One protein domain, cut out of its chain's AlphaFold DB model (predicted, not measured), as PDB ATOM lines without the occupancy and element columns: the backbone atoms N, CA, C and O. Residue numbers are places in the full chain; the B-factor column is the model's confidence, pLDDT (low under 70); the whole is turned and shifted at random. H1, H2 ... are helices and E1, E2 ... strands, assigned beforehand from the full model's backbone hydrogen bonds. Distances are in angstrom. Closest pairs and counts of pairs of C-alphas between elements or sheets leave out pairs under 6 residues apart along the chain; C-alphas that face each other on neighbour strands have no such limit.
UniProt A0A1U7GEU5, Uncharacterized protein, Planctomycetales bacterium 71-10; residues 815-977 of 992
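AT A GLANCE: This is residues 815 to 977 of the 992 residues of an uncharacterized protein of Planctomycetales bacterium 71-10 (UniProt A0A1U7GEU5). Picture an arch about a small, strongly twisted sheet of three strands, E1, E2 and E3: H7 packs on E3, H4 runs side by side with H7 in the opposite direction, and H5 and H6 sit at one end of the sheet. The other end of the longest axis holds H1, H2 and H3, away from the sheet, and the long link of residues 888 to 915 leaves E1, reaches out to that end and comes back to E2. The printed part has 163 residues with seven named helices and three named strands, in the order H1 H2 H3 H4 E1 E2 H5 H6 H7 E3. The sheet, in the order E1 E2 E3, is mixed, and the class is mostly helix. The whole is compact, with a radius of gyration of the C-alphas of 17.0 A, and spans 48 by 35 by 23 A.

HOW THE PARTS SIT: Begin with H1, residues 815 to 827, and H2, residues 830 to 837: they are close but not clearly touching, the closest C-alphas being those of Leu 825 and Met 831, 6.0 A apart. Next find H3, residues 842 to 849, which makes a helical hairpin with H2; the two only just touch, with 3 pairs of C-alphas within 8 A, the closest those of Glu 832 and Ile 845 at 6.8 A. H1, H2 and H3 are not on the sheet. H4, residues 860 to 876, only grazes the sheet, with its residues 867 to 874. Look now at E1, residues 883 to 887, and E2, residues 916 to 921: they form an antiparallel hairpin, with N 885 and O 919 3.0 A apart, within hydrogen-bond range. E3, residues 971 to 976, is the parallel neighbour of E2, with N 974 and O 918 at 2.9 A. H5, residues 923 to 931, is on the sheet, and its closest C-alpha pair with E3 is Ala 926 and Met 976, 7.0 A. H6, residues 946 to 952, stands at the sheet's level, at a height over the sheet of 2.6 A, and only just touches H5, with 3 pairs of C-alphas within 8 A, the closest those of Met 929 and Val 952 at 6.6 A. H7, residues 954 to 967, touches H6 only at the corner, with residues 956 to 957 alone. H7 touches H4 at a shallow tilt of 13 degrees, opposite ways; their closest C-alphas, those of Ala 873 and Lys 955, are 5.8 A apart. H7 is on the sheet at a height of 5.9 A, over none of the strands, and its closest C-alpha pair with E3 is Ala 960 and Val 971, 5.1 A. E2, H5, H6, H7 and E3 form a strand-helix-strand unit, two parallel neighbour strands with helices between; H5 and H7 with the sheet make two layers, helices on one face of a sheet. Every O i to N i+4 pair is within hydrogen-bond range in H1, H2, H3, H4, H5 and H6; in H7, 9 of 10 are.

IN THESE COORDINATES: Find C-alpha 815 at (130.518, 142.077, 110.526); from there H1 runs 18.8 A to C-alpha 827. H4, the longest helix by residues, starts at C-alpha 860 at (101.175, 150.493, 114.237) and spans 24.3 A, and H7 spans 19.8 A. E2 measures 16.3 A, and E3 runs 16.7 A to C-alpha 976 at (122.645, 142.022, 129.207).

THE WHOLE: Look for the two C-alphas farthest apart at Glu 837 and Glu 931, 49.5 A. The printed part has no cut. Two links are long: E1 to E2, with 28 residues between them, and H5 to H6, with 14. The mean pLDDT of the printed part is 78.0, and 39 residues are under 70, among them residues 887 to 900 and 903 to 914.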
ATOM      1  N   ILE A 815     131.875 141.612 110.217       56.97
ATOM      2  CA  ILE A 815     130.518 142.077 110.526       56.97
ATOM      3  C   ILE A 815     130.427 143.600 110.367       56.97
ATOM      4  O   ILE A 815     129.511 144.088 109.709       56.97
ATOM      5  N   SER A 816     131.414 144.353 110.863       58.84
ATOM      6  CA  SER A 816     131.455 145.819 110.736       58.84
ATOM      7  C   SER A 816     131.533 146.283 109.277       58.84
ATOM      8  O   SER A 816     130.981 147.320 108.912       58.84
ATOM      9  N   VAL A 817     132.175 145.494 108.409       67.88
ATOM     10  CA  VAL A 817     132.175 145.742 106.959       67.88
ATOM     11  C   VAL A 817     130.774 145.548 106.371       67.88
ATOM     12  O   VAL A 817     130.280 146.447 105.691       67.88
ATOM     13  N   ARG A 818     130.095 144.430 106.672       71.06
ATOM     14  CA  ARG A 818     128.746 144.165 106.139       71.06
ATOM     15  C   ARG A 818     127.698 145.155 106.666       71.06
ATOM     16  O   ARG A 818     126.785 145.497 105.923       71.06
ATOM     17  N   GLN A 819     127.846 145.667 107.889       63.97
ATOM     18  CA  GLN A 819     126.977 146.721 108.434       63.97
ATOM     19  C   GLN A 819     127.040 148.013 107.601       63.97
ATOM     20  O   GLN A 819     125.997 148.547 107.221       63.97
ATOM     21  N   ARG A 820     128.248 148.469 107.231       68.25
ATOM     22  CA  ARG A 820     128.433 149.654 106.367       68.25
ATOM     23  C   ARG A 820     127.851 149.449 104.968       68.25
ATOM     24  O   ARG A 820     127.196 150.337 104.431       68.25
ATOM     25  N   GLU A 821     128.041 148.267 104.392       74.44
ATOM     26  CA  GLU A 821     127.478 147.933 103.080       74.44
ATOM     27  C   GLU A 821     125.939 147.860 103.110       74.44
ATOM     28  O   GLU A 821     125.270 148.381 102.218       74.44
ATOM     29  N   ASN A 822     125.356 147.274 104.163       70.00
ATOM     30  CA  ASN A 822     123.906 147.221 104.353       70.00
ATOM     31  C   ASN A 822     123.303 148.622 104.533       70.00
ATOM     32  O   ASN A 822     122.197 148.864 104.054       70.00
ATOM     33  N   GLN A 823     124.016 149.554 105.177       69.75
ATOM     34  CA  GLN A 823     123.582 150.947 105.307       69.75
ATOM     35  C   GLN A 823     123.517 151.659 103.946       69.75
ATOM     36  O   GLN A 823     122.506 152.292 103.639       69.75
ATOM     37  N   GLN A 824     124.522 151.484 103.085       72.19
ATOM     38  CA  GLN A 824     124.521 152.073 101.737       72.19
ATOM     39  C   GLN A 824     123.345 151.580 100.881       72.19
ATOM     40  O   GLN A 824     122.750 152.353 100.129       72.19
ATOM     41  N   LEU A 825     122.960 150.307 101.029       72.38
ATOM     42  CA  LEU A 825     121.784 149.744 100.360       72.38
ATOM     43  C   LEU A 825     120.443 150.316 100.861       72.38
ATOM     44  O   LEU A 825     119.432 150.216 100.160       72.38
ATOM     45  N   ARG A 826     120.405 150.875 102.079       69.56
ATOM     46  CA  ARG A 826     119.232 151.588 102.613       69.56
ATOM     47  C   ARG A 826     119.157 152.997 102.026       69.56
ATOM     48  O   ARG A 826     118.097 153.410 101.569       69.56
ATOM     49  N   GLU A 827     120.285 153.703 101.994       66.69
ATOM     50  CA  GLU A 827     120.378 155.099 101.544       66.69
ATOM     51  C   GLU A 827     120.149 155.263 100.033       66.69
ATOM     52  O   GLU A 827     119.608 156.275  99.595       66.69
ATOM     53  N   ASN A 828     120.503 154.256  99.229       71.88
ATOM     54  CA  ASN A 828     120.342 154.298  97.772       71.88
ATOM     55  C   ASN A 828     118.987 153.761  97.258       71.88
ATOM     56  O   ASN A 828     118.807 153.620  96.048       71.88
ATOM     57  N   GLY A 829     118.046 153.433  98.153       67.69
ATOM     58  CA  GLY A 829     116.693 152.972  97.803       67.69
ATOM     59  C   GLY A 829     116.588 151.516  97.326       67.69
ATOM     60  O   GLY A 829     115.490 151.060  97.003       67.69
ATOM     61  N   THR A 830     117.685 150.748  97.311       75.62
ATOM     62  CA  THR A 830     117.667 149.328  96.898       75.62
ATOM     63  C   THR A 830     116.818 148.473  97.845       75.62
ATOM     64  O   THR A 830     116.109 147.576  97.401       75.62
ATOM     65  N   MET A 831     116.791 148.811  99.139       76.06
ATOM     66  CA  MET A 831     115.999 148.089 100.144       76.06
ATOM     67  C   MET A 831     114.490 148.098  99.868       76.06
ATOM     68  O   MET A 831     113.826 147.077 100.043       76.06
ATOM     69  N   GLU A 832     113.939 149.230  99.425       73.56
ATOM     70  CA  GLU A 832     112.509 149.336  99.100       73.56
ATOM     71  C   GLU A 832     112.136 148.399  97.952       73.56
ATOM     72  O   GLU A 832     111.102 147.728  97.990       73.56
ATOM     73  N   LYS A 833     113.017 148.323  96.951       77.94
ATOM     74  CA  LYS A 833     112.856 147.446  95.797       77.94
ATOM     75  C   LYS A 833     112.922 145.973  96.208       77.94
ATOM     76  O   LYS A 833     112.023 145.212  95.854       77.94
ATOM     77  N   ASP A 834     113.917 145.591  97.007       79.31
ATOM     78  CA  ASP A 834     114.107 144.208  97.459       79.31
ATOM     79  C   ASP A 834     112.936 143.708  98.325       79.31
ATOM     80  O   ASP A 834     112.499 142.563  98.187       79.31
ATOM     81  N   LEU A 835     112.395 144.556  99.208       76.31
ATOM     82  CA  LEU A 835     111.244 144.217 100.056       76.31
ATOM     83  C   LEU A 835     109.936 144.128  99.259       76.31
ATOM     84  O   LEU A 835     109.125 143.230  99.506       76.31
ATOM     85  N   ALA A 836     109.743 145.013  98.276       77.44
ATOM     86  CA  ALA A 836     108.596 144.955  97.375       77.44
ATOM     87  C   ALA A 836     108.614 143.674  96.519       77.44
ATOM     88  O   ALA A 836     107.579 143.024  96.359       77.44
ATOM     89  N   GLU A 837     109.789 143.252  96.036       80.06
ATOM     90  CA  GLU A 837     109.976 141.987  95.305       80.06
ATOM     91  C   GLU A 837     109.685 140.745  96.173       80.06
ATOM     92  O   GLU A 837     109.304 139.698  95.649       80.06
ATOM     93  N   ARG A 838     109.795 140.861  97.505       75.44
ATOM     94  CA  ARG A 838     109.438 139.815  98.483       75.44
ATOM     95  C   ARG A 838     107.979 139.860  98.949       75.44
ATOM     96  O   ARG A 838     107.596 139.064  99.801       75.44
ATOM     97  N   GLY A 839     107.153 140.742  98.387       74.94
ATOM     98  CA  GLY A 839     105.717 140.804  98.677       74.94
ATOM     99  C   GLY A 839     105.342 141.592  99.937       74.94
ATOM    100  O   GLY A 839     104.202 141.489 100.392       74.94
ATOM    101  N   VAL A 840     106.256 142.394 100.495       79.50
ATOM    102  CA  VAL A 840     105.928 143.339 101.574       79.50
ATOM    103  C   VAL A 840     105.188 144.534 100.973       79.50
ATOM    104  O   VAL A 840     105.627 145.109  99.976       79.50
ATOM    105  N   SER A 841     104.044 144.916 101.551       81.25
ATOM    106  CA  SER A 841     103.263 146.036 101.018       81.25
ATOM    107  C   SER A 841     104.035 147.362 101.144       81.25
ATOM    108  O   SER A 841     104.724 147.570 102.145       81.25
ATOM    109  N   PRO A 842     103.889 148.304 100.189       80.31
ATOM    110  CA  PRO A 842     104.534 149.620 100.274       80.31
ATOM    111  C   PRO A 842     104.209 150.378 101.568       80.31
ATOM    112  O   PRO A 842     105.043 151.099 102.106       80.31
ATOM    113  N   GLU A 843     103.001 150.179 102.095       82.12
ATOM    114  CA  GLU A 843     102.564 150.737 103.375       82.12
ATOM    115  C   GLU A 843     103.371 150.177 104.558       82.12
ATOM    116  O   GLU A 843     103.862 150.950 105.377       82.12
ATOM    117  N   ARG A 844     103.615 148.858 104.598       79.31
ATOM    118  CA  ARG A 844     104.472 148.229 105.616       79.31
ATOM    119  C   ARG A 844     105.933 148.662 105.500       79.31
ATOM    120  O   ARG A 844     106.568 148.901 106.520       79.31
ATOM    121  N   ILE A 845     106.457 148.802 104.279       77.31
ATOM    122  CA  ILE A 845     107.823 149.309 104.046       77.31
ATOM    123  C   ILE A 845     107.965 150.717 104.636       77.31
ATOM    124  O   ILE A 845     108.926 150.990 105.355       77.31
ATOM    125  N   ARG A 846     106.965 151.577 104.412       80.88
ATOM    126  CA  ARG A 846     106.944 152.936 104.955       80.88
ATOM    127  C   ARG A 846     106.877 152.956 106.481       80.88
ATOM    128  O   ARG A 846     107.638 153.697 107.097       80.88
ATOM    129  N   TRP A 847     106.013 152.140 107.093       82.94
ATOM    130  CA  TRP A 847     105.953 152.038 108.556       82.94
ATOM    131  C   TRP A 847     107.294 151.613 109.151       82.94
ATOM    132  O   TRP A 847     107.710 152.162 110.168       82.94
ATOM    133  N   MET A 848     108.006 150.691 108.504       74.75
ATOM    134  CA  MET A 848     109.328 150.283 108.966       74.75
ATOM    135  C   MET A 848     110.378 151.387 108.841       74.75
ATOM    136  O   MET A 848     111.114 151.632 109.791       74.75
ATOM    137  N   GLN A 849     110.454 152.063 107.690       72.88
ATOM    138  CA  GLN A 849     111.421 153.146 107.467       72.88
ATOM    139  C   GLN A 849     111.209 154.313 108.435       72.88
ATOM    140  O   GLN A 849     112.172 154.908 108.912       72.88
ATOM    141  N   ASN A 850     109.950 154.600 108.765       76.25
ATOM    142  CA  ASN A 850     109.580 155.636 109.723       76.25
ATOM    143  C   ASN A 850     109.651 155.177 111.190       76.25
ATOM    144  O   ASN A 850     109.342 155.970 112.079       76.25
ATOM    145  N   LYS A 851     110.031 153.919 111.457       73.94
ATOM    146  CA  LYS A 851     110.020 153.298 112.794       73.94
ATOM    147  C   LYS A 851     108.642 153.267 113.472       73.94
ATOM    148  O   LYS A 851     108.540 153.219 114.694       73.94
ATOM    149  N   GLU A 852     107.571 153.288 112.688       78.62
ATOM    150  CA  GLU A 852     106.190 153.278 113.176       78.62
ATOM    151  C   GLU A 852     105.725 151.861 113.554       78.62
ATOM    152  O   GLU A 852     104.953 151.706 114.498       78.62
ATOM    153  N   CYS A 853     106.180 150.827 112.832       82.81
ATOM    154  CA  CYS A 853     105.794 149.435 113.083       82.81
ATOM    155  C   CYS A 853     106.801 148.431 112.468       82.81
ATOM    156  O   CYS A 853     107.085 148.544 111.270       82.81
ATOM    157  N   PRO A 854     107.331 147.449 113.228       79.50
ATOM    158  CA  PRO A 854     108.161 146.365 112.690       79.50
ATOM    159  C   PRO A 854     107.331 145.299 111.950       79.50
ATOM    160  O   PRO A 854     106.130 145.167 112.183       79.50
ATOM    161  N   LEU A 855     107.972 144.456 111.121       76.25
ATOM    162  CA  LEU A 855     107.270 143.410 110.340       76.25
ATOM    163  C   LEU A 855     106.523 142.388 111.196       76.25
ATOM    164  O   LEU A 855     105.554 141.792 110.724       76.25
ATOM    165  N   SER A 856     106.977 142.162 112.428       77.44
ATOM    166  CA  SER A 856     106.375 141.173 113.326       77.44
ATOM    167  C   SER A 856     104.996 141.576 113.855       77.44
ATOM    168  O   SER A 856     104.350 140.759 114.504       77.44
ATOM    169  N   PHE A 857     104.539 142.796 113.560       83.38
ATOM    170  CA  PHE A 857     103.254 143.339 113.983       83.38
ATOM    171  C   PHE A 857     102.349 143.600 112.771       83.38
ATOM    172  O   PHE A 857     102.795 143.891 111.655       83.38
ATOM    173  N   ASP A 858     101.042 143.481 112.978       82.62
ATOM    174  CA  ASP A 858     100.064 143.636 111.902       82.62
ATOM    175  C   ASP A 858      99.864 145.108 111.524       82.62
ATOM    176  O   ASP A 858      99.714 145.419 110.341       82.62
ATOM    177  N   ASN A 859      99.894 146.015 112.509       86.56
ATOM    178  CA  ASN A 859      99.695 147.456 112.333       86.56
ATOM    179  C   ASN A 859     100.353 148.292 113.460       86.56
ATOM    180  O   ASN A 859     100.656 147.751 114.530       86.56
ATOM    181  N   PRO A 860     100.572 149.606 113.241       88.00
ATOM    182  CA  PRO A 860     101.175 150.493 114.237       88.00
ATOM    183  C   PRO A 860     100.409 150.571 115.565       88.00
ATOM    184  O   PRO A 860     101.035 150.709 116.614       88.00
ATOM    185  N   GLU A 861      99.076 150.456 115.570       89.25
ATOM    186  CA  GLU A 861      98.287 150.492 116.809       89.25
ATOM    187  C   GLU A 861      98.596 149.294 117.719       89.25
ATOM    188  O   GLU A 861      98.755 149.458 118.932       89.25
ATOM    189  N   GLN A 862      98.740 148.099 117.137       89.56
ATOM    190  CA  GLN A 862      99.162 146.892 117.850       89.56
ATOM    191  C   GLN A 862     100.579 147.060 118.421       89.56
ATOM    192  O   GLN A 862     100.822 146.680 119.568       89.56
ATOM    193  N   TYR A 863     101.494 147.693 117.676       88.69
ATOM    194  CA  TYR A 863     102.856 147.946 118.156       88.69
ATOM    195  C   TYR A 863     102.923 148.991 119.281       88.69
ATOM    196  O   TYR A 863     103.640 148.807 120.265       88.69
ATOM    197  N   GLN A 864     102.121 150.052 119.210       86.94
ATOM    198  CA  GLN A 864     102.033 151.038 120.292       86.94
ATOM    199  C   GLN A 864     101.469 150.426 121.579       86.94
ATOM    200  O   GLN A 864     101.945 150.732 122.678       86.94
ATOM    201  N   GLN A 865     100.478 149.536 121.460       90.50
ATOM    202  CA  GLN A 865      99.951 148.799 122.607       90.50
ATOM    203  C   GLN A 865     101.021 147.875 123.211       90.50
ATOM    204  O   GLN A 865     101.188 147.868 124.432       90.50
ATOM    205  N   PHE A 866     101.796 147.179 122.373       90.62
ATOM    206  CA  PHE A 866     102.942 146.367 122.794       90.62
ATOM    207  C   PHE A 866     103.970 147.185 123.582       90.62
ATOM    208  O   PHE A 866     104.336 146.815 124.696       90.62
ATOM    209  N   GLN A 867     104.396 148.336 123.050       88.75
ATOM    210  CA  GLN A 867     105.368 149.219 123.705       88.75
ATOM    211  C   GLN A 867     104.866 149.731 125.060       88.75
ATOM    212  O   GLN A 867     105.624 149.787 126.033       88.75
ATOM    213  N   LYS A 868     103.583 150.104 125.136       89.12
ATOM    214  CA  LYS A 868     102.970 150.596 126.373       89.12
ATOM    215  C   LYS A 868     102.961 149.522 127.459       89.12
ATOM    216  O   LYS A 868     103.356 149.804 128.589       89.12
ATOM    217  N   GLU A 869     102.533 148.312 127.116       92.19
ATOM    218  CA  GLU A 869     102.493 147.186 128.050       92.19
ATOM    219  C   GLU A 869     103.895 146.704 128.435       92.19
ATOM    220  O   GLU A 869     104.121 146.371 129.597       92.19
ATOM    221  N   LEU A 870     104.864 146.746 127.513       90.31
ATOM    222  CA  LEU A 870     106.258 146.416 127.809       90.31
ATOM    223  C   LEU A 870     106.837 147.371 128.855       90.31
ATOM    224  O   LEU A 870     107.481 146.943 129.812       90.31
ATOM    225  N   LYS A 871     106.574 148.674 128.711       87.38
ATOM    226  CA  LYS A 871     107.019 149.687 129.676       87.38
ATOM    227  C   LYS A 871     106.404 149.468 131.061       87.38
ATOM    228  O   LYS A 871     107.073 149.679 132.071       87.38
ATOM    229  N   GLU A 872     105.148 149.035 131.113       90.50
ATOM    230  CA  GLU A 872     104.483 148.669 132.364       90.50
ATOM    231  C   GLU A 872     105.095 147.398 132.974       90.50
ATOM    232  O   GLU A 872     105.422 147.395 134.159       90.50
ATOM    233  N   ALA A 873     105.387 146.375 132.166       91.25
ATOM    234  CA  ALA A 873     106.026 145.139 132.616       91.25
ATOM    235  C   ALA A 873     107.463 145.353 133.139       91.25
ATOM    236  O   ALA A 873     107.843 144.768 134.159       91.25
ATOM    237  N   LEU A 874     108.256 146.228 132.504       90.06
ATOM    238  CA  LEU A 874     109.585 146.635 132.993       90.06
ATOM    239  C   LEU A 874     109.487 147.351 134.348       90.06
ATOM    240  O   LEU A 874     110.265 147.081 135.268       90.06
ATOM    241  N   LYS A 875     108.479 148.216 134.501       90.06
ATOM    242  CA  LYS A 875     108.208 148.920 135.754       90.06
ATOM    243  C   LYS A 875     107.780 147.970 136.873       90.06
ATOM    244  O   LYS A 875     108.329 148.042 137.970       90.06
ATOM    245  N   GLU A 876     106.849 147.053 136.613       90.88
ATOM    246  CA  GLU A 876     106.428 146.034 137.589       90.88
ATOM    247  C   GLU A 876     107.566 145.075 137.964       90.88
ATOM    248  O   GLU A 876     107.633 144.592 139.094       90.88
ATOM    249  N   SER A 877     108.509 144.860 137.044       89.75
ATOM    250  CA  SER A 877     109.736 144.093 137.279       89.75
ATOM    251  C   SER A 877     110.792 144.869 138.079       89.75
ATOM    252  O   SER A 877     111.824 144.302 138.446       89.75
ATOM    253  N   GLY A 878     110.554 146.146 138.396       87.62
ATOM    254  CA  GLY A 878     111.465 147.014 139.146       87.62
ATOM    255  C   GLY A 878     112.781 147.292 138.416       87.62
ATOM    256  O   GLY A 878     113.821 147.335 139.068       87.62
ATOM    257  N   ILE A 879     112.724 147.402 137.087       88.75
ATOM    258  CA  ILE A 879     113.843 147.718 136.184       88.75
ATOM    259  C   ILE A 879     113.416 148.821 135.203       88.75
ATOM    260  O   ILE A 879     113.580 148.712 133.993       88.75
ATOM    261  N   GLU A 880     112.791 149.878 135.722       85.56
ATOM    262  CA  GLU A 880     112.253 150.984 134.913       85.56
ATOM    263  C   GLU A 880     113.332 151.836 134.217       85.56
ATOM    264  O   GLU A 880     113.015 152.581 133.294       85.56
ATOM    265  N   ASP A 881     114.591 151.703 134.640       79.75
ATOM    266  CA  ASP A 881     115.789 152.272 134.012       79.75
ATOM    267  C   ASP A 881     116.362 151.397 132.884       79.75
ATOM    268  O   ASP A 881     117.354 151.778 132.261       79.75
ATOM    269  N   ALA A 882     115.786 150.218 132.628       81.00
ATOM    270  CA  ALA A 882     116.257 149.337 131.571       81.00
ATOM    271  C   ALA A 882     115.945 149.913 130.183       81.00
ATOM    272  O   ALA A 882     114.810 150.277 129.874       81.00
ATOM    273  N   THR A 883     116.958 149.901 129.323       80.38
ATOM    274  CA  THR A 883     116.805 150.083 127.876       80.38
ATOM    275  C   THR A 883     116.379 148.759 127.255       80.38
ATOM    276  O   THR A 883     116.883 147.699 127.640       80.38
ATOM    277  N   ALA A 884     115.449 148.809 126.300       79.12
ATOM    278  CA  ALA A 884     114.945 147.630 125.603       79.12
ATOM    279  C   ALA A 884     115.086 147.831 124.094       79.12
ATOM    280  O   ALA A 884     114.483 148.740 123.524       79.12
ATOM    281  N   GLY A 885     115.864 146.967 123.445       74.00
ATOM    282  CA  GLY A 885     115.985 146.939 121.987       74.00
ATOM    283  C   GLY A 885     115.441 145.637 121.434       74.00
ATOM    284  O   GLY A 885     115.636 144.581 122.026       74.00
ATOM    285  N   MET A 886     114.747 145.720 120.305       74.88
ATOM    286  CA  MET A 886     114.245 144.542 119.611       74.88
ATOM    287  C   MET A 886     115.299 144.093 118.606       74.88
ATOM    288  O   MET A 886     115.655 144.851 117.701       74.88
ATOM    289  N   LYS A 887     115.801 142.873 118.770       63.69
ATOM    290  CA  LYS A 887     116.845 142.308 117.924       63.69
ATOM    291  C   LYS A 887     116.278 141.203 117.043       63.69
ATOM    292  O   LYS A 887     115.244 140.604 117.323       63.69
ATOM    293  N   GLY A 888     117.004 140.928 115.969       58.00
ATOM    294  CA  GLY A 888     116.736 139.797 115.103       58.00
ATOM    295  C   GLY A 888     115.785 140.148 113.971       58.00
ATOM    296  O   GLY A 888     115.750 141.259 113.447       58.00
ATOM    297  N   THR A 889     115.071 139.144 113.505       50.59
ATOM    298  CA  THR A 889     114.354 139.093 112.222       50.59
ATOM    299  C   THR A 889     113.109 139.975 112.139       50.59
ATOM    300  O   THR A 889     112.545 140.156 111.064       50.59
ATOM    301  N   SER A 890     112.700 140.531 113.274       52.44
ATOM    302  CA  SER A 890     111.707 141.593 113.424       52.44
ATOM    303  C   SER A 890     112.200 142.959 112.919       52.44
ATOM    304  O   SER A 890     111.377 143.779 112.505       52.44
ATOM    305  N   THR A 891     113.521 143.198 112.939       55.66
ATOM    306  CA  THR A 891     114.158 144.507 112.677       55.66
ATOM    307  C   THR A 891     115.332 144.469 111.682       55.66
ATOM    308  O   THR A 891     115.647 145.485 111.063       55.66
ATOM    309  N   THR A 892     115.971 143.313 111.466       55.59
ATOM    310  CA  THR A 892     117.165 143.154 110.603       55.59
ATOM    311  C   THR A 892     116.855 143.249 109.100       55.59
ATOM    312  O   THR A 892     116.702 142.253 108.394       55.59
ATOM    313  N   PHE A 893     116.828 144.486 108.588       60.12
ATOM    314  CA  PHE A 893     116.572 144.827 107.178       60.12
ATOM    315  C   PHE A 893     117.440 144.093 106.134       60.12
ATOM    316  O   PHE A 893     117.023 143.975 104.989       60.12
ATOM    317  N   TYR A 894     118.633 143.620 106.499       68.00
ATOM    318  CA  TYR A 894     119.537 142.817 105.665       68.00
ATOM    319  C   TYR A 894     120.364 141.897 106.571       68.00
ATOM    320  O   TYR A 894     120.539 142.203 107.749       68.00
ATOM    321  N   SER A 895     120.916 140.800 106.038       66.44
ATOM    322  CA  SER A 895     121.819 139.951 106.820       66.44
ATOM    323  C   SER A 895     123.158 140.627 107.084       66.44
ATOM    324  O   SER A 895     123.833 141.082 106.160       66.44
ATOM    325  N   GLU A 896     123.589 140.613 108.341       67.62
ATOM    326  CA  GLU A 896     124.928 141.067 108.735       67.62
ATOM    327  C   GLU A 896     125.977 139.953 108.650       67.62
ATOM    328  O   GLU A 896     127.152 140.180 108.920       67.62
ATOM    329  N   ASN A 897     125.580 138.739 108.249       69.69
ATOM    330  CA  ASN A 897     126.508 137.632 108.078       69.69
ATOM    331  C   ASN A 897     127.371 137.862 106.822       69.69
ATOM    332  O   ASN A 897     126.870 137.725 105.700       69.69
ATOM    333  N   PRO A 898     128.688 138.089 106.966       66.25
ATOM    334  CA  PRO A 898     129.566 138.407 105.843       66.25
ATOM    335  C   PRO A 898     129.765 137.228 104.879       66.25
ATOM    336  O   PRO A 898     130.325 137.397 103.797       66.25
ATOM    337  N   LYS A 899     129.294 136.027 105.249       68.94
ATOM    338  CA  LYS A 899     129.267 134.841 104.383       68.94
ATOM    339  C   LYS A 899     128.036 134.776 103.469       68.94
ATOM    340  O   LYS A 899     128.058 133.978 102.535       68.94
ATOM    341  N   LYS A 900     126.971 135.555 103.718       67.56
ATOM    342  CA  LYS A 900     125.876 135.737 102.746       67.56
ATOM    343  C   LYS A 900     126.273 136.812 101.719       67.56
ATOM    344  O   LYS A 900     126.997 137.738 102.089       67.56
ATOM    345  N   PRO A 901     125.810 136.733 100.461       71.88
ATOM    346  CA  PRO A 901     125.953 137.829  99.502       71.88
ATOM    347  C   PRO A 901     125.276 139.119  99.998       71.88
ATOM    348  O   PRO A 901     124.317 139.059 100.767       71.88
ATOM    349  N   LEU A 902     125.802 140.267  99.572       73.38
ATOM    350  CA  LEU A 902     125.269 141.595  99.880       73.38
ATOM    351  C   LEU A 902     123.991 141.862  99.058       73.38
ATOM    352  O   LEU A 902     123.985 141.612  97.854       73.38
ATOM    353  N   GLY A 903     122.932 142.373  99.698       64.81
ATOM    354  CA  GLY A 903     121.617 142.592  99.068       64.81
ATOM    355  C   GLY A 903     120.799 141.303  98.887       64.81
ATOM    356  O   GLY A 903     121.348 140.202  98.892       64.81
ATOM    357  N   HIS A 904     119.466 141.411  98.786       63.59
ATOM    358  CA  HIS A 904     118.491 140.307  98.620       63.59
ATOM    359  C   HIS A 904     118.496 139.147  99.651       63.59
ATOM    360  O   HIS A 904     117.621 138.267  99.599       63.59
ATOM    361  N   HIS A 905     119.452 139.119 100.584       65.25
ATOM    362  CA  HIS A 905     119.620 138.101 101.616       65.25
ATOM    363  C   HIS A 905     119.269 138.654 102.992       65.25
ATOM    364  O   HIS A 905     120.080 139.268 103.682       65.25
ATOM    365  N   PHE A 906     118.045 138.364 103.404       65.44
ATOM    366  CA  PHE A 906     117.517 138.692 104.717       65.44
ATOM    367  C   PHE A 906     117.882 137.598 105.733       65.44
ATOM    368  O   PHE A 906     118.186 136.455 105.358       65.44
ATOM    369  N   ASP A 907     117.911 137.933 107.023       57.25
ATOM    370  CA  ASP A 907     118.089 136.934 108.087       57.25
ATOM    371  C   ASP A 907     116.833 136.079 108.320       57.25
ATOM    372  O   ASP A 907     116.971 134.922 108.714       57.25
ATOM    373  N   ALA A 908     115.652 136.567 107.922       61.34
ATOM    374  CA  ALA A 908     114.411 135.797 107.789       61.34
ATOM    375  C   ALA A 908     113.628 136.195 106.537       61.34
ATOM    376  O   ALA A 908     113.928 137.202 105.904       61.34
ATOM    377  N   ASP A 909     112.615 135.405 106.184       66.44
ATOM    378  CA  ASP A 909     111.698 135.737 105.098       66.44
ATOM    379  C   ASP A 909     110.849 136.972 105.469       66.44
ATOM    380  O   ASP A 909     110.046 136.892 106.402       66.44
ATOM    381  N   PRO A 910     110.963 138.106 104.750       67.31
ATOM    382  CA  PRO A 910     110.177 139.308 105.046       67.31
ATOM    383  C   PRO A 910     108.659 139.106 104.898       67.31
ATOM    384  O   PRO A 910     107.876 139.890 105.432       67.31
ATOM    385  N   SER A 911     108.235 138.061 104.176       65.94
ATOM    386  CA  SER A 911     106.827 137.682 104.013       65.94
ATOM    387  C   SER A 911     106.294 136.777 105.135       65.94
ATOM    388  O   SER A 911     105.079 136.653 105.293       65.94
ATOM    389  N   ALA A 912     107.186 136.194 105.947       66.69
ATOM    390  CA  ALA A 912     106.884 135.347 107.101       66.69
ATOM    391  C   ALA A 912     107.814 135.723 108.277       66.69
ATOM    392  O   ALA A 912     108.786 135.013 108.552       66.69
ATOM    393  N   PRO A 913     107.558 136.867 108.941       63.72
ATOM    394  CA  PRO A 913     108.473 137.426 109.931       63.72
ATOM    395  C   PRO A 913     108.646 136.472 111.117       63.72
ATOM    396  O   PRO A 913     107.670 135.860 111.553       63.72
ATOM    397  N   ALA A 914     109.870 136.355 111.627       62.22
ATOM    398  CA  ALA A 914     110.228 135.413 112.690       62.22
ATOM    399  C   ALA A 914     109.980 135.982 114.108       62.22
ATOM    400  O   ALA A 914     109.333 137.029 114.262       62.22
ATOM    401  N   ASP A 915     110.429 135.238 115.120       73.31
ATOM    402  CA  ASP A 915     110.227 135.485 116.551       73.31
ATOM    403  C   ASP A 915     110.753 136.860 117.008       73.31
ATOM    404  O   ASP A 915     111.555 137.517 116.331       73.31
ATOM    405  N   VAL A 916     110.236 137.334 118.143       76.94
ATOM    406  CA  VAL A 916     110.526 138.659 118.703       76.94
ATOM    407  C   VAL A 916     111.493 138.522 119.876       76.94
ATOM    408  O   VAL A 916     111.075 138.238 120.996       76.94
ATOM    409  N   ASP A 917     112.773 138.792 119.632       77.94
ATOM    410  CA  ASP A 917     113.800 138.817 120.678       77.94
ATOM    411  C   ASP A 917     114.020 140.245 121.200       77.94
ATOM    412  O   ASP A 917     114.207 141.193 120.430       77.94
ATOM    413  N   ILE A 918     113.994 140.416 122.523       83.19
ATOM    414  CA  ILE A 918     114.087 141.717 123.192       83.19
ATOM    415  C   ILE A 918     115.276 141.717 124.148       83.19
ATOM    416  O   ILE A 918     115.260 141.083 125.207       83.19
ATOM    417  N   ASP A 919     116.292 142.492 123.785       81.94
ATOM    418  CA  ASP A 919     117.496 142.703 124.577       81.94
ATOM    419  C   ASP A 919     117.244 143.805 125.613       81.94
ATOM    420  O   ASP A 919     117.127 144.988 125.259       81.94
ATOM    421  N   ILE A 920     117.213 143.429 126.894       84.62
ATOM    422  CA  ILE A 920     117.076 144.354 128.024       84.62
ATOM    423  C   ILE A 920     118.425 144.576 128.711       84.62
ATOM    424  O   ILE A 920     119.123 143.634 129.097       84.62
ATOM    425  N   SER A 921     118.801 145.842 128.886       82.31
ATOM    426  CA  SER A 921     120.076 146.226 129.496       82.31
ATOM    427  C   SER A 921     119.926 147.421 130.422       82.31
ATOM    428  O   SER A 921     119.201 148.366 130.123       82.31
ATOM    429  N   GLY A 922     120.647 147.414 131.537       77.50
ATOM    430  CA  GLY A 922     120.673 148.539 132.464       77.50
ATOM    431  C   GLY A 922     121.228 148.148 133.832       77.50
ATOM    432  O   GLY A 922     121.269 146.955 134.155       77.50
ATOM    433  N   PRO A 923     121.641 149.129 134.653       78.44
ATOM    434  CA  PRO A 923     122.198 148.876 135.978       78.44
ATOM    435  C   PRO A 923     121.287 148.014 136.864       78.44
ATOM    436  O   PRO A 923     121.766 147.056 137.474       78.44
ATOM    437  N   SER A 924     119.973 148.276 136.884       85.12
ATOM    438  CA  SER A 924     119.042 147.477 137.697       85.12
ATOM    439  C   SER A 924     118.837 146.053 137.174       85.12
ATOM    440  O   SER A 924     118.574 145.149 137.967       85.12
ATOM    441  N   VAL A 925     118.988 145.819 135.863       84.88
ATOM    442  CA  VAL A 925     118.904 144.473 135.265       84.88
ATOM    443  C   VAL A 925     120.093 143.629 135.716       84.88
ATOM    444  O   VAL A 925     119.902 142.526 136.226       84.88
ATOM    445  N   ALA A 926     121.311 144.167 135.592       82.50
ATOM    446  CA  ALA A 926     122.530 143.480 136.014       82.50
ATOM    447  C   ALA A 926     122.529 143.199 137.527       82.50
ATOM    448  O   ALA A 926     122.799 142.071 137.935       82.50
ATOM    449  N   ALA A 927     122.138 144.185 138.343       84.56
ATOM    450  CA  ALA A 927     122.076 144.040 139.796       84.56
ATOM    451  C   ALA A 927     121.094 142.941 140.240       84.56
ATOM    452  O   ALA A 927     121.435 142.118 141.086       84.56
ATOM    453  N   LYS A 928     119.894 142.878 139.645       87.94
ATOM    454  CA  LYS A 928     118.898 141.847 139.986       87.94
ATOM    455  C   LYS A 928     119.297 140.449 139.521       87.94
ATOM    456  O   LYS A 928     119.025 139.472 140.216       87.94
ATOM    457  N   MET A 929     119.960 140.345 138.372       87.50
ATOM    458  CA  MET A 929     120.515 139.078 137.889       87.50
ATOM    459  C   MET A 929     121.630 138.562 138.808       87.50
ATOM    460  O   MET A 929     121.660 137.373 139.134       87.50
ATOM    461  N   GLU A 930     122.503 139.459 139.277       84.06
ATOM    462  CA  GLU A 930     123.568 139.134 140.228       84.06
ATOM    463  C   GLU A 930     123.012 138.754 141.612       84.06
ATOM    464  O   GLU A 930     123.436 137.745 142.178       84.06
ATOM    465  N   GLU A 931     122.011 139.480 142.125       87.25
ATOM    466  CA  GLU A 931     121.329 139.162 143.391       87.25
ATOM    467  C   GLU A 931     120.665 137.774 143.354       87.25
ATOM    468  O   GLU A 931     120.717 137.022 144.330       87.25
ATOM    469  N   ALA A 932     120.112 137.385 142.203       85.62
ATOM    470  CA  ALA A 932     119.561 136.051 141.970       85.62
ATOM    471  C   ALA A 932     120.633 134.962 141.736       85.62
ATOM    472  O   ALA A 932     120.296 133.801 141.483       85.62
ATOM    473  N   GLY A 933     121.923 135.313 141.805       84.31
ATOM    474  CA  GLY A 933     123.051 134.400 141.621       84.31
ATOM    475  C   GLY A 933     123.208 133.885 140.189       84.31
ATOM    476  O   GLY A 933     123.808 132.827 139.981       84.31
ATOM    477  N   LYS A 934     122.649 134.586 139.195       84.25
ATOM    478  CA  LYS A 934     122.741 134.209 137.782       84.25
ATOM    479  C   LYS A 934     123.990 134.834 137.169       84.25
ATOM    480  O   LYS A 934     124.191 136.040 137.235       84.25
ATOM    481  N   ALA A 935     124.838 134.002 136.568       79.19
ATOM    482  CA  ALA A 935     126.057 134.453 135.901       79.19
ATOM    483  C   ALA A 935     125.840 134.601 134.381       79.19
ATOM    484  O   ALA A 935     125.070 133.826 133.802       79.19
ATOM    485  N   PRO A 936     126.544 135.532 133.713       78.38
ATOM    486  CA  PRO A 936     126.507 135.657 132.258       78.38
ATOM    487  C   PRO A 936     127.020 134.399 131.544       78.38
ATOM    488  O   PRO A 936     127.748 133.570 132.101       78.38
ATOM    489  N   SER A 937     126.666 134.259 130.270       73.81
ATOM    490  CA  SER A 937     127.085 133.147 129.423       73.81
ATOM    491  C   SER A 937     128.608 133.089 129.285       73.81
ATOM    492  O   SER A 937     129.244 134.032 128.827       73.81
ATOM    493  N   ALA A 938     129.202 131.923 129.561       67.38
ATOM    494  CA  ALA A 938     130.643 131.709 129.389       67.38
ATOM    495  C   ALA A 938     131.126 131.902 127.935       67.38
ATOM    496  O   ALA A 938     132.307 132.146 127.705       67.38
ATOM    497  N   LYS A 939     130.223 131.775 126.951       61.34
ATOM    498  CA  LYS A 939     130.531 131.959 125.524       61.34
ATOM    499  C   LYS A 939     130.372 133.415 125.073       61.34
ATOM    500  O   LYS A 939     131.066 133.838 124.156       61.34
ATOM    501  N   MET A 940     129.456 134.157 125.695       68.31
ATOM    502  CA  MET A 940     129.193 135.572 125.419       68.31
ATOM    503  C   MET A 940     129.049 136.291 126.765       68.31
ATOM    504  O   MET A 940     127.941 136.362 127.294       68.31
ATOM    505  N   PRO A 941     130.159 136.785 127.348       70.94
ATOM    506  CA  PRO A 941     130.216 137.211 128.751       70.94
ATOM    507  C   PRO A 941     129.370 138.448 129.083       70.94
ATOM    508  O   PRO A 941     129.293 138.828 130.245       70.94
ATOM    509  N   HIS A 942     128.723 139.047 128.083       73.81
ATOM    510  CA  HIS A 942     127.833 140.197 128.210       73.81
ATOM    511  C   HIS A 942     126.331 139.844 128.150       73.81
ATOM    512  O   HIS A 942     125.499 140.742 128.253       73.81
ATOM    513  N   ILE A 943     125.969 138.563 127.977       77.94
ATOM    514  CA  ILE A 943     124.580 138.094 127.793       77.94
ATOM    515  C   ILE A 943     124.199 137.077 128.877       77.94
ATOM    516  O   ILE A 943     124.931 136.114 129.117       77.94
ATOM    517  N   PHE A 944     123.022 137.236 129.480       82.44
ATOM    518  CA  PHE A 944     122.372 136.239 130.334       82.44
ATOM    519  C   PHE A 944     121.487 135.299 129.503       82.44
ATOM    520  O   PHE A 944     120.966 135.676 128.456       82.44
ATOM    521  N   ARG A 945     121.302 134.050 129.952       76.62
ATOM    522  CA  ARG A 945     120.402 133.113 129.257       76.62
ATOM    523  C   ARG A 945     118.951 133.580 129.392       76.62
ATOM    524  O   ARG A 945     118.553 134.045 130.460       76.62
ATOM    525  N   SER A 946     118.144 133.401 128.349       76.88
ATOM    526  CA  SER A 946     116.724 133.782 128.359       76.88
ATOM    527  C   SER A 946     115.930 133.060 129.451       76.88
ATOM    528  O   SER A 946     115.146 133.686 130.150       76.88
ATOM    529  N   GLU A 947     116.216 131.778 129.707       78.44
ATOM    530  CA  GLU A 947     115.609 131.027 130.819       78.44
ATOM    531  C   GLU A 947     115.919 131.646 132.191       78.44
ATOM    532  O   GLU A 947     115.044 131.723 133.053       78.44
ATOM    533  N   ASP A 948     117.153 132.118 132.394       84.06
ATOM    534  CA  ASP A 948     117.554 132.789 133.632       84.06
ATOM    535  C   ASP A 948     116.890 134.172 133.741       84.06
ATOM    536  O   ASP A 948     116.439 134.553 134.817       84.06
ATOM    537  N   THR A 949     116.750 134.880 132.616       83.62
ATOM    538  CA  THR A 949     116.056 136.177 132.530       83.62
ATOM    539  C   THR A 949     114.577 136.033 132.889       83.62
ATOM    540  O   THR A 949     114.079 136.758 133.746       83.62
ATOM    541  N   ASN A 950     113.892 135.040 132.323       81.62
ATOM    542  CA  ASN A 950     112.480 134.772 132.597       81.62
ATOM    543  C   ASN A 950     112.248 134.358 134.063       81.62
ATOM    544  O   ASN A 950     111.293 134.814 134.687       81.62
ATOM    545  N   GLN A 951     113.158 133.569 134.653       83.50
ATOM    546  CA  GLN A 951     113.086 133.194 136.074       83.50
ATOM    547  C   GLN A 951     113.251 134.388 137.023       83.50
ATOM    548  O   GLN A 951     112.600 134.433 138.067       83.50
ATOM    549  N   VAL A 952     114.141 135.328 136.693       89.19
ATOM    550  CA  VAL A 952     114.415 136.510 137.527       89.19
ATOM    551  C   VAL A 952     113.337 137.585 137.347       89.19
ATOM    552  O   VAL A 952     113.026 138.306 138.296       89.19
ATOM    553  N   PHE A 953     112.712 137.655 136.167       92.25
ATOM    554  CA  PHE A 953     111.695 138.649 135.819       92.25
ATOM    555  C   PHE A 953     110.367 137.990 135.392       92.25
ATOM    556  O   PHE A 953     109.991 138.051 134.219       92.25
ATOM    557  N   PRO A 954     109.591 137.411 136.331       88.44
ATOM    558  CA  PRO A 954     108.358 136.682 136.006       88.44
ATOM    559  C   PRO A 954     107.295 137.553 135.319       88.44
ATOM    560  O   PRO A 954     106.503 137.054 134.528       88.44
ATOM    561  N   LYS A 955     107.299 138.871 135.562       91.56
ATOM    562  CA  LYS A 955     106.404 139.819 134.880       91.56
ATOM    563  C   LYS A 955     106.741 140.029 133.405       91.56
ATOM    564  O   LYS A 955     105.829 140.219 132.606       91.56
ATOM    565  N   LEU A 956     108.015 139.934 133.028       90.19
ATOM    566  CA  LEU A 956     108.406 139.915 131.619       90.19
ATOM    567  C   LEU A 956     108.030 138.592 130.953       90.19
ATOM    568  O   LEU A 956     107.605 138.596 129.802       90.19
ATOM    569  N   GLN A 957     108.096 137.479 131.687       88.31
ATOM    570  CA  GLN A 957     107.613 136.193 131.187       88.31
ATOM    571  C   GLN A 957     106.089 136.202 130.954       88.31
ATOM    572  O   GLN A 957     105.639 135.787 129.891       88.31
ATOM    573  N   GLU A 958     105.290 136.734 131.888       90.62
ATOM    574  CA  GLU A 958     103.835 136.900 131.700       90.62
ATOM    575  C   GLU A 958     103.510 137.767 130.470       90.62
ATOM    576  O   GLU A 958     102.598 137.453 129.701       90.62
ATOM    577  N   PHE A 959     104.273 138.848 130.265       93.44
ATOM    578  CA  PHE A 959     104.161 139.700 129.081       93.44
ATOM    579  C   PHE A 959     104.481 138.926 127.792       93.44
ATOM    580  O   PHE A 959     103.697 138.980 126.841       93.44
ATOM    581  N   ALA A 960     105.593 138.185 127.771       89.00
ATOM    582  CA  ALA A 960     106.009 137.370 126.634       89.00
ATOM    583  C   ALA A 960     104.944 136.330 126.255       89.00
ATOM    584  O   ALA A 960     104.509 136.298 125.109       89.00
ATOM    585  N   GLU A 961     104.430 135.562 127.221       90.25
ATOM    586  CA  GLU A 961     103.414 134.523 126.982       90.25
ATOM    587  C   GLU A 961     102.080 135.089 126.464       90.25
ATOM    588  O   GLU A 961     101.345 134.419 125.725       90.25
ATOM    589  N   LYS A 962     101.724 136.315 126.871       93.38
ATOM    590  CA  LYS A 962     100.551 137.018 126.339       93.38
ATOM    591  C   LYS A 962     100.774 137.380 124.873       93.38
ATOM    592  O   LYS A 962      99.941 137.047 124.030       93.38
ATOM    593  N   TRP A 963     101.881 138.054 124.575       90.69
ATOM    594  CA  TRP A 963     102.152 138.563 123.234       90.69
ATOM    595  C   TRP A 963     102.541 137.472 122.239       90.69
ATOM    596  O   TRP A 963     102.240 137.608 121.059       90.69
ATOM    597  N   GLU A 964     103.063 136.341 122.703       89.62
ATOM    598  CA  GLU A 964     103.258 135.151 121.875       89.62
ATOM    599  C   GLU A 964     101.929 134.627 121.309       89.62
ATOM    600  O   GLU A 964     101.827 134.297 120.126       89.62
ATOM    601  N   LYS A 965     100.860 134.641 122.119       87.88
ATOM    602  CA  LYS A 965      99.507 134.271 121.664       87.88
ATOM    603  C   LYS A 965      98.896 135.305 120.725       87.88
ATOM    604  O   LYS A 965      98.167 134.920 119.815       87.88
ATOM    605  N   GLU A 966      99.151 136.593 120.957       87.69
ATOM    606  CA  GLU A 966      98.606 137.673 120.122       87.69
ATOM    607  C   GLU A 966      99.326 137.800 118.772       87.69
ATOM    608  O   GLU A 966      98.674 138.085 117.770       87.69
ATOM    609  N   LEU A 967     100.638 137.549 118.721       84.19
ATOM    610  CA  LEU A 967     101.455 137.649 117.503       84.19
ATOM    611  C   LEU A 967     101.617 136.313 116.763       84.19
ATOM    612  O   LEU A 967     102.102 136.302 115.626       84.19
ATOM    613  N   GLY A 968     101.250 135.197 117.407       81.25
ATOM    614  CA  GLY A 968     101.370 133.841 116.868       81.25
ATOM    615  C   GLY A 968     102.815 133.378 116.649       81.25
ATOM    616  O   GLY A 968     103.057 132.595 115.732       81.25
ATOM    617  N   ARG A 969     103.764 133.896 117.436       81.56
ATOM    618  CA  ARG A 969     105.223 133.698 117.314       81.56
ATOM    619  C   ARG A 969     105.893 133.890 118.671       81.56
ATOM    620  O   ARG A 969     105.338 134.619 119.490       81.56
ATOM    621  N   GLU A 970     107.071 133.318 118.895       82.44
ATOM    622  CA  GLU A 970     107.723 133.410 120.205       82.44
ATOM    623  C   GLU A 970     108.142 134.855 120.526       82.44
ATOM    624  O   GLU A 970     108.547 135.622 119.645       82.44
ATOM    625  N   VAL A 971     108.028 135.235 121.801       85.44
ATOM    626  CA  VAL A 971     108.509 136.518 122.327       85.44
ATOM    627  C   VAL A 971     109.484 136.217 123.458       85.44
ATOM    628  O   VAL A 971     109.092 135.657 124.478       85.44
ATOM    629  N   ASN A 972     110.752 136.588 123.298       84.31
ATOM    630  CA  ASN A 972     111.818 136.211 124.221       84.31
ATOM    631  C   ASN A 972     112.548 137.434 124.777       84.31
ATOM    632  O   ASN A 972     112.798 138.406 124.068       84.31
ATOM    633  N   PHE A 973     112.956 137.357 126.047       85.44
ATOM    634  CA  PHE A 973     113.809 138.363 126.676       85.44
ATOM    635  C   PHE A 973     115.233 137.856 126.862       85.44
ATOM    636  O   PHE A 973     115.470 136.712 127.267       85.44
ATOM    637  N   ILE A 974     116.192 138.740 126.609       82.62
ATOM    638  CA  ILE A 974     117.618 138.486 126.782       82.62
ATOM    639  C   ILE A 974     118.184 139.591 127.676       82.62
ATOM    640  O   ILE A 974     118.209 140.761 127.303       82.62
ATOM    641  N   GLY A 975     118.632 139.233 128.881       82.38
ATOM    642  CA  GLY A 975     119.311 140.178 129.766       82.38
ATOM    643  C   GLY A 975     120.756 140.433 129.334       82.38
ATOM    644  O   GLY A 975     121.461 139.497 128.952       82.38
ATOM    645  N   MET A 976     121.244 141.667 129.478       79.88
ATOM    646  CA  MET A 976     122.645 142.022 129.207       79.88
ATOM    647  C   MET A 976     123.305 142.759 130.382       79.88
ATOM    648  O   MET A 976     122.639 143.467 131.139       79.88
ATOM    649  N   THR A 977     124.622 142.589 130.541       69.25
ATOM    650  CA  THR A 977     125.389 143.117 131.691       69.25
ATOM    651  C   THR A 977     125.869 144.556 131.535       69.25
ATOM    652  O   THR A 977     126.192 145.183 132.537       69.25
TER     653      THR A 977